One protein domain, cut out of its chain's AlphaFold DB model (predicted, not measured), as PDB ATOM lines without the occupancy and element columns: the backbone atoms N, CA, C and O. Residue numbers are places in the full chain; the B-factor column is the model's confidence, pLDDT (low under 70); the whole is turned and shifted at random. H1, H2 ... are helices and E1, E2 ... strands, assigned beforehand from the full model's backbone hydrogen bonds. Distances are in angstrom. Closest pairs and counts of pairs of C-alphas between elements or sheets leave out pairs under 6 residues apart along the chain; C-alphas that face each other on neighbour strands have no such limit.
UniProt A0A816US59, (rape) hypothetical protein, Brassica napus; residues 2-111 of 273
ATOM      1  N   LYS A   2     189.130 265.846 172.268       58.78
ATOM      2  CA  LYS A   2     188.685 266.404 170.989       58.78
ATOM      3  C   LYS A   2     187.191 266.236 170.758       58.78
ATOM      4  O   LYS A   2     186.603 265.282 171.265       58.78
ATOM      5  N   LEU A   3     186.611 267.158 169.997       52.44
ATOM      6  CA  LEU A   3     185.181 267.254 169.701       52.44
ATOM      7  C   LEU A   3     184.982 267.453 168.187       52.44
ATOM      8  O   LEU A   3     185.679 268.266 167.588       52.44
ATOM      9  N   LEU A   4     184.035 266.757 167.555       53.72
ATOM     10  CA  LEU A   4     183.660 267.001 166.145       53.72
ATOM     11  C   LEU A   4     182.164 266.929 165.954       53.72
ATOM     12  O   LEU A   4     181.531 266.029 166.495       53.72
ATOM     13  N   ASN A   5     181.669 267.791 165.068       42.62
ATOM     14  CA  ASN A   5     180.303 267.778 164.554       42.62
ATOM     15  C   ASN A   5     180.275 267.190 163.129       42.62
ATOM     16  O   ASN A   5     180.588 267.903 162.175       42.62
ATOM     17  N   PRO A   6     179.958 265.902 162.929       39.34
ATOM     18  CA  PRO A   6     179.757 265.309 161.602       39.34
ATOM     19  C   PRO A   6     178.477 265.769 160.862       39.34
ATOM     20  O   PRO A   6     177.394 265.819 161.435       39.34
ATOM     21  N   ARG A   7     178.576 265.988 159.534       36.75
ATOM     22  CA  ARG A   7     177.452 265.864 158.560       36.75
ATOM     23  C   ARG A   7     177.503 264.563 157.747       36.75
ATOM     24  O   ARG A   7     176.507 264.152 157.171       36.75
ATOM     25  N   ASN A   8     178.655 263.904 157.748       28.39
ATOM     26  CA  ASN A   8     178.889 262.508 157.402       28.39
ATOM     27  C   ASN A   8     179.879 261.966 158.448       28.39
ATOM     28  O   ASN A   8     180.571 262.756 159.090       28.39
ATOM     29  N   ARG A   9     179.854 260.644 158.672       38.16
ATOM     30  CA  ARG A   9     180.533 259.911 159.766       38.16
ATOM     31  C   ARG A   9     182.072 260.140 159.776       38.16
ATOM     32  O   ARG A   9     182.566 260.752 158.847       38.16
ATOM     33  N   TYR A  10     182.786 259.605 160.786       32.91
ATOM     34  CA  TYR A  10     184.269 259.509 160.974       32.91
ATOM     35  C   TYR A  10     184.910 260.422 162.079       32.91
ATOM     36  O   TYR A  10     184.493 261.564 162.245       32.91
ATOM     37  N   SER A  11     185.849 259.876 162.899       30.23
ATOM     38  CA  SER A  11     186.290 260.339 164.260       30.23
ATOM     39  C   SER A  11     187.825 260.294 164.571       30.23
ATOM     40  O   SER A  11     188.587 259.883 163.705       30.23
ATOM     41  N   LEU A  12     188.218 260.684 165.814       35.69
ATOM     42  CA  LEU A  12     189.411 261.396 166.367       35.69
ATOM     43  C   LEU A  12     190.539 260.628 167.169       35.69
ATOM     44  O   LEU A  12     190.611 259.414 167.112       35.69
ATOM     45  N   GLY A  13     191.322 261.379 168.007       27.67
ATOM     46  CA  GLY A  13     192.167 261.023 169.201       27.67
ATOM     47  C   GLY A  13     192.122 262.119 170.327       27.67
ATOM     48  O   GLY A  13     191.229 262.952 170.271       27.67
ATOM     49  N   GLY A  14     193.085 262.253 171.259       35.16
ATOM     50  CA  GLY A  14     193.335 263.456 172.119       35.16
ATOM     51  C   GLY A  14     194.299 264.472 171.462       35.16
ATOM     52  O   GLY A  14     195.043 264.067 170.579       35.16
ATOM     53  N   ALA A  15     194.234 265.789 171.733       45.31
ATOM     54  CA  ALA A  15     194.880 266.807 170.875       45.31
ATOM     55  C   ALA A  15     196.405 266.667 170.783       45.31
ATOM     56  O   ALA A  15     196.895 266.481 169.668       45.31
ATOM     57  N   GLY A  16     197.138 266.719 171.907       63.91
ATOM     58  CA  GLY A  16     198.580 266.446 171.960       63.91
ATOM     59  C   GLY A  16     199.349 266.970 170.740       63.91
ATOM     60  O   GLY A  16     199.182 268.114 170.329       63.91
ATOM     61  N   PHE A  17     200.111 266.093 170.088       66.38
ATOM     62  CA  PHE A  17     200.618 266.300 168.721       66.38
ATOM     63  C   PHE A  17     199.937 265.368 167.717       66.38
ATOM     64  O   PHE A  17     200.529 264.964 166.720       66.38
ATOM     65  N   ASP A  18     198.690 265.000 167.997       74.69
ATOM     66  CA  ASP A  18     197.919 264.146 167.115       74.69
ATOM     67  C   ASP A  18     197.805 264.744 165.708       74.69
ATOM     68  O   ASP A  18     197.633 265.952 165.533       74.69
ATOM     69  N   THR A  19     197.881 263.871 164.706       80.69
ATOM     70  CA  THR A  19     197.802 264.249 163.290       80.69
ATOM     71  C   THR A  19     196.539 263.724 162.608       80.69
ATOM     72  O   THR A  19     196.405 263.871 161.395       80.69
ATOM     73  N   THR A  20     195.592 263.164 163.369       77.88
ATOM     74  CA  THR A  20     194.392 262.492 162.854       77.88
ATOM     75  C   THR A  20     193.582 263.408 161.945       77.88
ATOM     76  O   THR A  20     193.162 262.972 160.880       77.88
ATOM     77  N   TYR A  21     193.415 264.693 162.285       83.88
ATOM     78  CA  TYR A  21     192.724 265.636 161.395       83.88
ATOM     79  C   TYR A  21     193.360 265.689 159.998       83.88
ATOM     80  O   TYR A  21     192.664 265.559 158.995       83.88
ATOM     81  N   PHE A  22     194.685 265.836 159.929       85.19
ATOM     82  CA  PHE A  22     195.406 265.931 158.661       85.19
ATOM     83  C   PHE A  22     195.358 264.622 157.870       85.19
ATOM     84  O   PHE A  22     195.264 264.663 156.648       85.19
ATOM     85  N   GLN A  23     195.397 263.477 158.559       81.00
ATOM     86  CA  GLN A  23     195.250 262.159 157.934       81.00
ATOM     87  C   GLN A  23     193.840 261.976 157.357       81.00
ATOM     88  O   GLN A  23     193.686 261.599 156.199       81.00
ATOM     89  N   LEU A  24     192.802 262.321 158.125       76.00
ATOM     90  CA  LEU A  24     191.412 262.266 157.667       76.00
ATOM     91  C   LEU A  24     191.153 263.221 156.500       76.00
ATOM     92  O   LEU A  24     190.372 262.894 155.607       76.00
ATOM     93  N   LEU A  25     191.795 264.389 156.503       84.88
ATOM     94  CA  LEU A  25     191.724 265.334 155.396       84.88
ATOM     95  C   LEU A  25     192.312 264.729 154.116       84.88
ATOM     96  O   LEU A  25     191.652 264.772 153.080       84.88
ATOM     97  N   ASP A  26     193.487 264.100 154.201       82.81
ATOM     98  CA  ASP A  26     194.125 263.425 153.060       82.81
ATOM     99  C   ASP A  26     193.292 262.246 152.539       82.81
ATOM    100  O   ASP A  26     193.251 261.990 151.338       82.81
ATOM    101  N   GLU A  27     192.581 261.546 153.427       79.44
ATOM    102  CA  GLU A  27     191.658 260.466 153.063       79.44
ATOM    103  C   GLU A  27     190.302 260.955 152.520       79.44
ATOM    104  O   GLU A  27     189.473 260.131 152.125       79.44
ATOM    105  N   GLY A  28     190.033 262.266 152.524       77.25
ATOM    106  CA  GLY A  28     188.735 262.828 152.132       77.25
ATOM    107  C   GLY A  28     187.597 262.507 153.111       77.25
ATOM    108  O   GLY A  28     186.427 262.509 152.729       77.25
ATOM    109  N   LYS A  29     187.934 262.205 154.370       78.06
ATOM    110  CA  LYS A  29     187.011 261.809 155.450       78.06
ATOM    111  C   LYS A  29     187.018 262.778 156.637       78.06
ATOM    112  O   LYS A  29     186.553 262.419 157.718       78.06
ATOM    113  N   ALA A  30     187.568 263.980 156.473       75.50
ATOM    114  CA  ALA A  30     187.549 264.990 157.527       75.50
ATOM    115  C   ALA A  30     186.100 265.346 157.920       75.50
ATOM    116  O   ALA A  30     185.226 265.436 157.049       75.50
ATOM    117  N   PRO A  31     185.816 265.546 159.221       81.06
ATOM    118  CA  PRO A  31     184.502 266.003 159.659       81.06
ATOM    119  C   PRO A  31     184.243 267.440 159.193       81.06
ATOM    120  O   PRO A  31     185.147 268.157 158.771       81.06
ATOM    121  N   PHE A  32     183.004 267.900 159.375       84.38
ATOM    122  CA  PHE A  32     182.656 269.291 159.093       84.38
ATOM    123  C   PHE A  32     183.384 270.288 160.015       84.38
ATOM    124  O   PHE A  32     183.771 271.361 159.560       84.38
ATOM    125  N   LEU A  33     183.591 269.943 161.287       88.44
ATOM    126  CA  LEU A  33     184.349 270.754 162.239       88.44
ATOM    127  C   LEU A  33     185.108 269.837 163.194       88.44
ATOM    128  O   LEU A  33     184.478 268.990 163.819       88.44
ATOM    129  N   TYR A  34     186.421 270.028 163.318       90.00
ATOM    130  CA  TYR A  34     187.324 269.274 164.186       90.00
ATOM    131  C   TYR A  34     187.937 270.207 165.237       90.00
ATOM    132  O   TYR A  34     188.679 271.125 164.889       90.00
ATOM    133  N   VAL A  35     187.637 269.980 166.517       92.12
ATOM    134  CA  VAL A  35     188.106 270.816 167.631       92.12
ATOM    135  C   VAL A  35     189.032 270.021 168.542       92.12
ATOM    136  O   VAL A  35     188.674 268.964 169.061       92.12
ATOM    137  N   GLU A  36     190.220 270.560 168.765       91.94
ATOM    138  CA  GLU A  36     191.264 270.018 169.616       91.94
ATOM    139  C   GLU A  36     191.460 270.867 170.863       91.94
ATOM    140  O   GLU A  36     191.694 272.069 170.765       91.94
ATOM    141  N   LEU A  37     191.386 270.218 172.026       92.88
ATOM    142  CA  LEU A  37     191.462 270.850 173.337       92.88
ATOM    143  C   LEU A  37     192.620 270.260 174.141       92.88
ATOM    144  O   LEU A  37     192.654 269.043 174.376       92.88
ATOM    145  N   ASP A  38     193.533 271.121 174.577       90.75
ATOM    146  CA  ASP A  38     194.678 270.766 175.417       90.75
ATOM    147  C   ASP A  38     195.124 271.957 176.280       90.75
ATOM    148  O   ASP A  38     194.620 273.071 176.122       90.75
ATOM    149  N   PHE A  39     196.090 271.742 177.173       87.94
ATOM    150  CA  PHE A  39     196.710 272.836 177.921       87.94
ATOM    151  C   PHE A  39     197.466 273.790 176.987       87.94
ATOM    152  O   PHE A  39     198.021 273.372 175.967       87.94
ATOM    153  N   LYS A  40     197.536 275.076 177.360       91.06
ATOM    154  CA  LYS A  40     198.161 276.131 176.541       91.06
ATOM    155  C   LYS A  40     199.604 275.790 176.168       91.06
ATOM    156  O   LYS A  40     200.025 275.999 175.039       91.06
ATOM    157  N   GLU A  41     200.355 275.190 177.084       88.50
ATOM    158  CA  GLU A  41     201.742 274.774 176.871       88.50
ATOM    159  C   GLU A  41     201.882 273.732 175.753       88.50
ATOM    160  O   GLU A  41     202.911 273.682 175.073       88.50
ATOM    161  N   VAL A  42     200.862 272.889 175.562       88.06
ATOM    162  CA  VAL A  42     200.807 271.877 174.502       88.06
ATOM    163  C   VAL A  42     200.309 272.513 173.210       88.06
ATOM    164  O   VAL A  42     200.957 272.370 172.169       88.06
ATOM    165  N   THR A  43     199.209 273.267 173.269       90.94
ATOM    166  CA  THR A  43     198.620 273.874 172.072       90.94
ATOM    167  C   THR A  43     199.530 274.929 171.447       90.94
ATOM    168  O   THR A  43     199.647 274.951 170.226       90.94
ATOM    169  N   SER A  44     200.268 275.728 172.227       91.44
ATOM    170  CA  SER A  44     201.282 276.663 171.714       91.44
ATOM    171  C   SER A  44     202.401 275.953 170.958       91.44
ATOM    172  O   SER A  44     202.775 276.381 169.867       91.44
ATOM    173  N   LYS A  45     202.907 274.826 171.473       89.81
ATOM    174  CA  LYS A  45     203.930 274.045 170.759       89.81
ATOM    175  C   LYS A  45     203.372 273.447 169.471       89.81
ATOM    176  O   LYS A  45     204.046 273.481 168.445       89.81
ATOM    177  N   LYS A  46     202.143 272.924 169.502       90.31
ATOM    178  CA  LYS A  46     201.487 272.381 168.307       90.31
ATOM    179  C   LYS A  46     201.221 273.472 167.268       90.31
ATOM    180  O   LYS A  46     201.526 273.267 166.097       90.31
ATOM    181  N   ALA A  47     200.737 274.639 167.690       92.38
ATOM    182  CA  ALA A  47     200.540 275.800 166.831       92.38
ATOM    183  C   ALA A  47     201.854 276.225 166.160       92.38
ATOM    184  O   ALA A  47     201.870 276.415 164.949       92.38
ATOM    185  N   ALA A  48     202.968 276.261 166.903       91.94
ATOM    186  CA  ALA A  48     204.287 276.554 166.340       91.94
ATOM    187  C   ALA A  48     204.729 275.513 165.297       91.94
ATOM    188  O   ALA A  48     205.305 275.866 164.271       91.94
ATOM    189  N   VAL A  49     204.460 274.223 165.525       90.94
ATOM    190  CA  VAL A  49     204.764 273.167 164.540       90.94
ATOM    191  C   VAL A  49     203.917 273.331 163.277       90.94
ATOM    192  O   VAL A  49     204.445 273.211 162.172       90.94
ATOM    193  N   ILE A  50     202.623 273.623 163.427       90.12
ATOM    194  CA  ILE A  50     201.712 273.860 162.300       90.12
ATOM    195  C   ILE A  50     202.147 275.098 161.511       90.12
ATOM    196  O   ILE A  50     202.185 275.047 160.288       90.12
ATOM    197  N   GLU A  51     202.524 276.183 162.188       91.06
ATOM    198  CA  GLU A  51     202.992 277.422 161.558       91.06
ATOM    199  C   GLU A  51     204.282 277.216 160.751       91.06
ATOM    200  O   GLU A  51     204.397 277.700 159.624       91.06
ATOM    201  N   ASN A  52     205.239 276.466 161.307       89.81
ATOM    202  CA  ASN A  52     206.553 276.252 160.694       89.81
ATOM    203  C   ASN A  52     206.575 275.139 159.632       89.81
ATOM    204  O   ASN A  52     207.551 275.019 158.891       89.81
ATOM    205  N   SER A  53     205.526 274.321 159.536       90.00
ATOM    206  CA  SER A  53     205.420 273.249 158.546       90.00
ATOM    207  C   SER A  53     204.478 273.652 157.418       90.00
ATOM    208  O   SER A  53     203.261 273.606 157.584       90.00
ATOM    209  N   SER A  54     205.019 273.977 156.239       87.50
ATOM    210  CA  SER A  54     204.201 274.326 155.064       87.50
ATOM    211  C   SER A  54     203.168 273.246 154.737       87.50
ATOM    212  O   SER A  54     202.008 273.561 154.516       87.50
ATOM    213  N   GLN A  55     203.538 271.966 154.834       88.38
ATOM    214  CA  GLN A  55     202.631 270.842 154.568       88.38
ATOM    215  C   GLN A  55     201.399 270.810 155.484       88.38
ATOM    216  O   GLN A  55     200.336 270.361 155.061       88.38
ATOM    217  N   LEU A  56     201.533 271.238 156.743       87.25
ATOM    218  CA  LEU A  56     200.418 271.292 157.694       87.25
ATOM    219  C   LEU A  56     199.664 272.611 157.574       87.25
ATOM    220  O   LEU A  56     198.435 272.633 157.577       87.25
ATOM    221  N   ARG A  57     200.408 273.705 157.438       87.12
ATOM    222  CA  ARG A  57     199.868 275.048 157.305       87.12
ATOM    223  C   ARG A  57     198.965 275.153 156.080       87.12
ATOM    224  O   ARG A  57     197.828 275.586 156.207       87.12
ATOM    225  N   ASP A  58     199.420 274.672 154.928       87.81
ATOM    226  CA  ASP A  58     198.691 274.770 153.658       87.81
ATOM    227  C   ASP A  58     197.387 273.945 153.668       87.81
ATOM    228  O   ASP A  58     196.452 274.263 152.942       87.81
ATOM    229  N   LYS A  59     197.282 272.930 154.540       86.06
ATOM    230  CA  LYS A  59     196.053 272.145 154.767       86.06
ATOM    231  C   LYS A  59     195.012 272.854 155.637       86.06
ATOM    232  O   LYS A  59     193.856 272.438 155.669       86.06
ATOM    233  N   ILE A  60     195.424 273.874 156.388       84.06
ATOM    234  CA  ILE A  60     194.571 274.627 157.321       84.06
ATOM    235  C   ILE A  60     194.275 276.032 156.783       84.06
ATOM    236  O   ILE A  60     193.230 276.600 157.115       84.06
ATOM    237  N   LEU A  61     195.178 276.587 155.967       73.62
ATOM    238  CA  LEU A  61     195.072 277.933 155.421       73.62
ATOM    239  C   LEU A  61     193.871 278.057 154.475       73.62
ATOM    240  O   LEU A  61     193.810 277.440 153.415       73.62
ATOM    241  N   GLY A  62     192.933 278.907 154.875       68.88
ATOM    242  CA  GLY A  62     191.752 279.309 154.121       68.88
ATOM    243  C   GLY A  62     191.508 280.807 154.303       68.88
ATOM    244  O   GLY A  62     192.264 281.487 154.995       68.88
ATOM    245  N   ALA A  63     190.443 281.346 153.708       62.97
ATOM    246  CA  ALA A  63     190.170 282.787 153.749       62.97
ATOM    247  C   ALA A  63     190.031 283.354 155.181       62.97
ATOM    248  O   ALA A  63     190.351 284.518 155.404       62.97
ATOM    249  N   ASN A  64     189.607 282.527 156.146       74.69
ATOM    250  CA  ASN A  64     189.374 282.922 157.539       74.69
ATOM    251  C   ASN A  64     190.347 282.278 158.540       74.69
ATOM    252  O   ASN A  64     190.075 282.275 159.742       74.69
ATOM    253  N   SER A  65     191.448 281.680 158.079       86.88
ATOM    254  CA  SER A  65     192.351 280.969 158.985       86.88
ATOM    255  C   SER A  65     193.294 281.915 159.726       86.88
ATOM    256  O   SER A  65     193.903 282.788 159.106       86.88
ATOM    257  N   SER A  66     193.491 281.694 161.024       90.94
ATOM    258  CA  SER A  66     194.485 282.390 161.838       90.94
ATOM    259  C   SER A  66     195.264 281.410 162.712       90.94
ATOM    260  O   SER A  66     194.726 280.430 163.224       90.94
ATOM    261  N   ILE A  67     196.560 281.663 162.874       92.19
ATOM    262  CA  ILE A  67     197.435 280.902 163.768       92.19
ATOM    263  C   ILE A  67     198.031 281.897 164.759       92.19
ATOM    264  O   ILE A  67     198.583 282.915 164.351       92.19
ATOM    265  N   SER A  68     197.896 281.615 166.052       93.50
ATOM    266  CA  SER A  68     198.508 282.387 167.130       93.50
ATOM    267  C   SER A  68     199.257 281.445 168.062       93.50
ATOM    268  O   SER A  68     198.662 280.736 168.873       93.50
ATOM    269  N   VAL A  69     200.587 281.433 167.951       91.62
ATOM    270  CA  VAL A  69     201.458 280.624 168.818       91.62
ATOM    271  C   VAL A  69     201.413 281.117 170.265       91.62
ATOM    272  O   VAL A  69     201.357 280.303 171.189       91.62
ATOM    273  N   GLU A  70     201.380 282.438 170.463       93.12
ATOM    274  CA  GLU A  70     201.309 283.075 171.784       93.12
ATOM    275  C   GLU A  70     200.027 282.699 172.529       93.12
ATOM    276  O   GLU A  70     200.068 282.361 173.713       93.12
ATOM    277  N   GLU A  71     198.894 282.688 171.826       92.50
ATOM    278  CA  GLU A  71     197.628 282.247 172.406       92.50
ATOM    279  C   GLU A  71     197.464 280.729 172.392       92.50
ATOM    280  O   GLU A  71     196.570 280.211 173.049       92.50
ATOM    281  N   GLY A  72     198.326 279.995 171.687       91.81
ATOM    282  CA  GLY A  72     198.198 278.550 171.519       91.81
ATOM    283  C   GLY A  72     196.936 278.164 170.758       91.81
ATOM    284  O   GLY A  72     196.282 277.181 171.106       91.81
ATOM    285  N   GLN A  73     196.581 278.959 169.749       94.25
ATOM    286  CA  GLN A  73     195.354 278.825 168.977       94.25
ATOM    287  C   GLN A  73     195.652 278.621 167.494       94.25
ATOM    288  O   GLN A  73     196.509 279.286 166.911       94.25
ATOM    289  N   VAL A  74     194.889 277.731 166.868       93.38
ATOM    290  CA  VAL A  74     194.794 277.617 165.410       93.38
ATOM    291  C   VAL A  74     193.320 277.641 165.070       93.38
ATOM    292  O   VAL A  74     192.569 276.806 165.563       93.38
ATOM    293  N   LEU A  75     192.894 278.593 164.254       93.94
ATOM    294  CA  LEU A  75     191.513 278.750 163.832       93.94
ATOM    295  C   LEU A  75     191.450 278.605 162.318       93.94
ATOM    296  O   LEU A  75     192.197 279.246 161.588       93.94
ATOM    297  N   SER A  76     190.552 277.755 161.851       91.75
ATOM    298  CA  SER A  76     190.180 277.590 160.451       91.75
ATOM    299  C   SER A  76     188.695 277.228 160.387       91.75
ATOM    300  O   SER A  76     188.051 277.009 161.421       91.75
ATOM    301  N   ASP A  77     188.142 277.170 159.179       88.62
ATOM    302  CA  ASP A  77     186.726 276.869 158.959       88.62
ATOM    303  C   ASP A  77     186.374 275.449 159.450       88.62
ATOM    304  O   ASP A  77     185.305 275.236 160.022       88.62
ATOM    305  N   HIS A  78     187.301 274.492 159.294       89.19
ATOM    306  CA  HIS A  78     187.082 273.069 159.604       89.19
ATOM    307  C   HIS A  78     187.970 272.509 160.724       89.19
ATOM    308  O   HIS A  78     187.702 271.414 161.219       89.19
ATOM    309  N   TYR A  79     188.995 273.244 161.161       92.00
ATOM    310  CA  TYR A  79     189.921 272.817 162.214       92.00
ATOM    311  C   TYR A  79     190.154 273.928 163.229       92.00
ATOM    312  O   TYR A  79     190.467 275.059 162.856       92.00
ATOM    313  N   LYS A  80     190.016 273.598 164.514       93.44
ATOM    314  CA  LYS A  80     190.255 274.518 165.626       93.44
ATOM    315  C   LYS A  80     191.105 273.849 166.698       93.44
ATOM    316  O   LYS A  80     190.717 272.818 167.231       93.44
ATOM    317  N   LEU A  81     192.229 274.459 167.045       93.62
ATOM    318  CA  LEU A  81     193.052 274.117 168.202       93.62
ATOM    319  C   LEU A  81     192.860 275.211 169.248       93.62
ATOM    320  O   LEU A  81     193.131 276.374 168.952       93.62
ATOM    321  N   LEU A  82     192.384 274.849 170.439       93.81
ATOM    322  CA  LEU A  82     192.038 275.804 171.489       93.81
ATOM    323  C   LEU A  82     192.656 275.390 172.834       93.81
ATOM    324  O   LEU A  82     192.518 274.231 173.236       93.81
ATOM    325  N   PRO A  83     193.306 276.324 173.553       93.56
ATOM    326  CA  PRO A  83     193.828 276.061 174.885       93.56
ATOM    327  C   PRO A  83     192.682 276.039 175.900       93.56
ATOM    328  O   PRO A  83     191.907 276.991 176.000       93.56
ATOM    329  N   VAL A  84     192.576 274.978 176.693       92.88
ATOM    330  CA  VAL A  84     191.620 274.918 177.801       92.88
ATOM    331  C   VAL A  84     192.042 273.880 178.830       92.88
ATOM    332  O   VAL A  84     192.467 272.775 178.496       92.88
ATOM    333  N   ASP A  85     191.880 274.229 180.102       90.94
ATOM    334  CA  ASP A  85     191.918 273.248 181.178       90.94
ATOM    335  C   ASP A  85     190.580 272.507 181.213       90.94
ATOM    336  O   ASP A  85     189.543 273.101 181.507       90.94
ATOM    337  N   LEU A  86     190.597 271.207 180.916       90.75
ATOM    338  CA  LEU A  86     189.386 270.383 180.861       90.75
ATOM    339  C   LEU A  86     188.640 270.317 182.204       90.75
ATOM    340  O   LEU A  86     187.456 269.995 182.226       90.75
ATOM    341  N   ARG A  87     189.312 270.620 183.319       89.88
ATOM    342  CA  ARG A  87     188.702 270.652 184.656       89.88
ATOM    343  C   ARG A  87     187.787 271.867 184.841       89.88
ATOM    344  O   ARG A  87     186.894 271.851 185.685       89.88
ATOM    345  N   ASP A  88     187.979 272.916 184.043       93.44
ATOM    346  CA  ASP A  88     187.190 274.145 184.086       93.44
ATOM    347  C   ASP A  88     185.956 274.021 183.174       93.44
ATOM    348  O   ASP A  88     185.940 274.447 182.016       93.44
ATOM    349  N   ILE A  89     184.901 273.387 183.701       93.56
ATOM    350  CA  ILE A  89     183.651 273.135 182.964       93.56
ATOM    351  C   ILE A  89     183.015 274.418 182.387       93.56
ATOM    352  O   ILE A  89     182.559 274.379 181.239       93.56
ATOM    353  N   PRO A  90     182.960 275.560 183.106       94.12
ATOM    354  CA  PRO A  90     182.525 276.825 182.515       94.12
ATOM    355  C   PRO A  90     183.318 277.204 181.259       94.12
ATOM    356  O   PRO A  90     182.705 277.443 180.219       94.12
ATOM    357  N   LYS A  91     184.656 277.148 181.299       91.81
ATOM    358  CA  LYS A  91     185.477 277.442 180.113       91.81
ATOM    359  C   LYS A  91     185.273 276.442 178.982       91.81
ATOM    360  O   LYS A  91     185.300 276.842 177.823       91.81
ATOM    361  N   LEU A  92     185.026 275.165 179.279       89.19
ATOM    362  CA  LEU A  92     184.667 274.190 178.242       89.19
ATOM    363  C   LEU A  92     183.391 274.593 177.490       89.19
ATOM    364  O   LEU A  92     183.328 274.443 176.270       89.19
ATOM    365  N   ARG A  93     182.388 275.142 178.185       89.06
ATOM    366  CA  ARG A  93     181.171 275.662 177.538       89.06
ATOM    367  C   ARG A  93     181.470 276.868 176.654       89.06
ATOM    368  O   ARG A  93     180.976 276.921 175.527       89.06
ATOM    369  N   ASP A  94     182.291 277.792 177.142       91.88
ATOM    370  CA  ASP A  94     182.693 278.977 176.380       91.88
ATOM    371  C   ASP A  94     183.458 278.577 175.113       91.88
ATOM    372  O   ASP A  94     183.199 279.108 174.036       91.88
ATOM    373  N   VAL A  95     184.327 277.570 175.217       89.38
ATOM    374  CA  VAL A  95     185.078 276.989 174.099       89.38
ATOM    375  C   VAL A  95     184.163 276.360 173.052       89.38
ATOM    376  O   VAL A  95     184.387 276.582 171.867       89.38
ATOM    377  N   VAL A  96     183.122 275.618 173.447       88.31
ATOM    378  CA  VAL A  96     182.136 275.060 172.498       88.31
ATOM    379  C   VAL A  96     181.460 276.186 171.709       88.31
ATOM    380  O   VAL A  96     181.385 276.123 170.480       88.31
ATOM    381  N   SER A  97     181.042 277.256 172.395       89.62
ATOM    382  CA  SER A  97     180.437 278.423 171.746       89.62
ATOM    383  C   SER A  97     181.429 279.161 170.841       89.62
ATOM    384  O   SER A  97     181.101 279.493 169.705       89.62
ATOM    385  N   PHE A  98     182.653 279.400 171.316       90.25
ATOM    386  CA  PHE A  98     183.715 280.080 170.571       90.25
ATOM    387  C   PHE A  98     184.145 279.288 169.330       90.25
ATOM    388  O   PHE A  98     184.374 279.840 168.252       90.25
ATOM    389  N   ALA A  99     184.185 277.962 169.447       89.88
ATOM    390  CA  ALA A  99     184.450 277.065 168.339       89.88
ATOM    391  C   ALA A  99     183.304 277.030 167.315       89.88
ATOM    392  O   ALA A  99     183.486 276.450 166.245       89.88
ATOM    393  N   GLY A 100     182.159 277.672 167.570       88.62
ATOM    394  CA  GLY A 100     180.997 277.619 166.683       88.62
ATOM    395  C   GLY A 100     180.431 276.204 166.561       88.62
ATOM    396  O   GLY A 100     179.882 275.843 165.522       88.62
ATOM    397  N   MET A 101     180.615 275.381 167.597       89.38
ATOM    398  CA  MET A 101     180.040 274.047 167.647       89.38
ATOM    399  C   MET A 101     178.550 274.153 167.962       89.38
ATOM    400  O   MET A 101     178.165 274.700 168.992       89.38
ATOM    401  N   ASP A 102     177.722 273.592 167.089       89.62
ATOM    402  CA  ASP A 102     176.289 273.417 167.319       89.62
ATOM    403  C   ASP A 102     176.046 272.123 168.124       89.62
ATOM    404  O   ASP A 102     176.292 271.041 167.583       89.62
ATOM    405  N   PRO A 103     175.575 272.189 169.385       89.00
ATOM    406  CA  PRO A 103     175.353 271.000 170.212       89.00
ATOM    407  C   PRO A 103     174.150 270.140 169.783       89.00
ATOM    408  O   PRO A 103     173.929 269.059 170.337       89.00
ATOM    409  N   SER A 104     173.339 270.622 168.831       88.88
ATOM    410  CA  SER A 104     172.229 269.859 168.247       88.88
ATOM    411  C   SER A 104     172.682 268.893 167.151       88.88
ATOM    412  O   SER A 104     171.977 267.926 166.857       88.88
ATOM    413  N   LEU A 105     173.857 269.127 166.558       88.88
ATOM    414  CA  LEU A 105     174.439 268.208 165.590       88.88
ATOM    415  C   LEU A 105     174.995 266.973 166.304       88.88
ATOM    416  O   LEU A 105     175.416 267.070 167.458       88.88
ATOM    417  N   PRO A 106     175.048 265.814 165.624       89.06
ATOM    418  CA  PRO A 106     175.736 264.663 166.170       89.06
ATOM    419  C   PRO A 106     177.176 265.024 166.502       89.06
ATOM    420  O   PRO A 106     177.845 265.612 165.655       89.06
ATOM    421  N   THR A 107     177.653 264.653 167.688       86.81
ATOM    422  CA  THR A 107     179.016 264.967 168.124       86.81
ATOM    423  C   THR A 107     179.769 263.708 168.515       86.81
ATOM    424  O   THR A 107     179.266 262.857 169.241       86.81
ATOM    425  N   PHE A 108     181.009 263.576 168.061       88.06
ATOM    426  CA  PHE A 108     181.896 262.529 168.553       88.06
ATOM    427  C   PHE A 108     182.950 263.170 169.464       88.06
ATOM    428  O   PHE A 108     183.447 264.260 169.190       88.06
ATOM    429  N   ILE A 109     183.230 262.536 170.596       89.81
ATOM    430  CA  ILE A 109     184.102 263.047 171.654       89.81
ATOM    431  C   ILE A 109     185.166 261.999 171.920       89.81
ATOM    432  O   ILE A 109     184.821 260.836 172.118       89.81
ATOM    433  N   ILE A 110     186.443 262.391 171.940       85.94
ATOM    434  CA  ILE A 110     187.533 261.478 172.309       85.94
ATOM    435  C   ILE A 110     188.367 261.991 173.467       85.94
ATOM    436  O   ILE A 110     188.892 263.112 173.461       85.94
ATOM    437  N   ALA A 111     188.546 261.083 174.421       88.06
ATOM    438  CA  ALA A 111     189.555 261.133 175.457       88.06
ATOM    439  C   ALA A 111     190.471 259.906 175.324       88.06
ATOM    440  O   ALA A 111     190.118 258.796 175.707       88.06
TER     441      ALA A 111
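What this domain is: This is residues 2 to 111 of the 273 residues of the protein "(rape) hypothetical protein" of Brassica napus (UniProt A0A816US59). One gently twisted sheet of six strands makes the body, with the helix H2 slantwise over the E3 and E4 part of one face and H4 over E2 on the opposite face. H1 and H3 only graze the sheet, with closest C-alphas at Tyr 79, where E5 begins, or Tyr 34 of E2. The 110 printed residues hold four named helices and six named strands, in the order E1 H1 E2 H2 H3 E3 E4 E5 H4 E6; the sheet runs E3 E4 E5 E2 E1 E6 and is mixed, and the class is mixed, helices and strands. The whole is compact and rounded, with a radius of gyration of the C-alphas of 12.8 A and spans of 35 by 32 by 25 A.

Where its parts are: Find C-alpha 2 at (188.685, 266.404, 170.989), where E1, residues 2 to 5, begins. H1 is residues 20 to 26, and E2, residues 33 to 38, runs 16.7 A. H2, residues 40 to 52, starts at (198.161, 276.131, 176.541) and runs 17.9 A; H3 is residues 54 to 60. Next come E3, residues 66 to 68, E4, residues 73 to 75, and E5, residues 79 to 83, 13.7 A long. H4, residues 89 to 98, runs 14.2 A, and E6, residues 107 to 111, runs 13.4 A to C-alpha 111 at (189.555, 261.133, 175.457).

How they stand to each other: Start at the edge strand E6, antiparallel to E1, with N 4 and O 108 3.0 A apart. E1 is antiparallel to E2, with N 35 and O 3 at 2.8 A. E2 and E5 are parallel at 21 degrees, with N 80 and O 34 at 2.8 A. E3, E4 and E5 form a meander, each strand the antiparallel neighbour of the one before, in two hairpins; look at N 66 and O 75, 2.8 A, and N 81 and O 74, 2.8 A. E2, H2, H3 and E3 make a split strand-helix-strand unit, two strands running the same way with others between them in the sheet, and so do E5, H4 and E6; both crossovers are right-handed. H2 has a height over the sheet of 7.1 A, and the C-alphas of Ala 47 and Val 74 are its closest to E4, 6.2 A. H4 has a height of 9.5 A, and the C-alphas of Leu 82 and Val 95 are 7.5 A apart, the closest of E5 and H4. H2 and H3 only just touch, only at the corner, with 3 pairs of C-alphas within 8 A; the closest are Ile 50 and Leu 56, 5.4 A. In H1 and H4 every O i to N i+4 pair is within hydrogen-bond range, in H2 8 of 9 and in H3 2 of 3.

The domain as a whole: The two C-alphas farthest apart, of Asn 52 and Ser 104, are 35.7 A apart. The printed part has no cut, and the link from E1 to H1, 14 residues, is long. Confidence is low, under 70, at residues 2 to 17 and 62 to 63; the mean pLDDT of the printed part is 81.3.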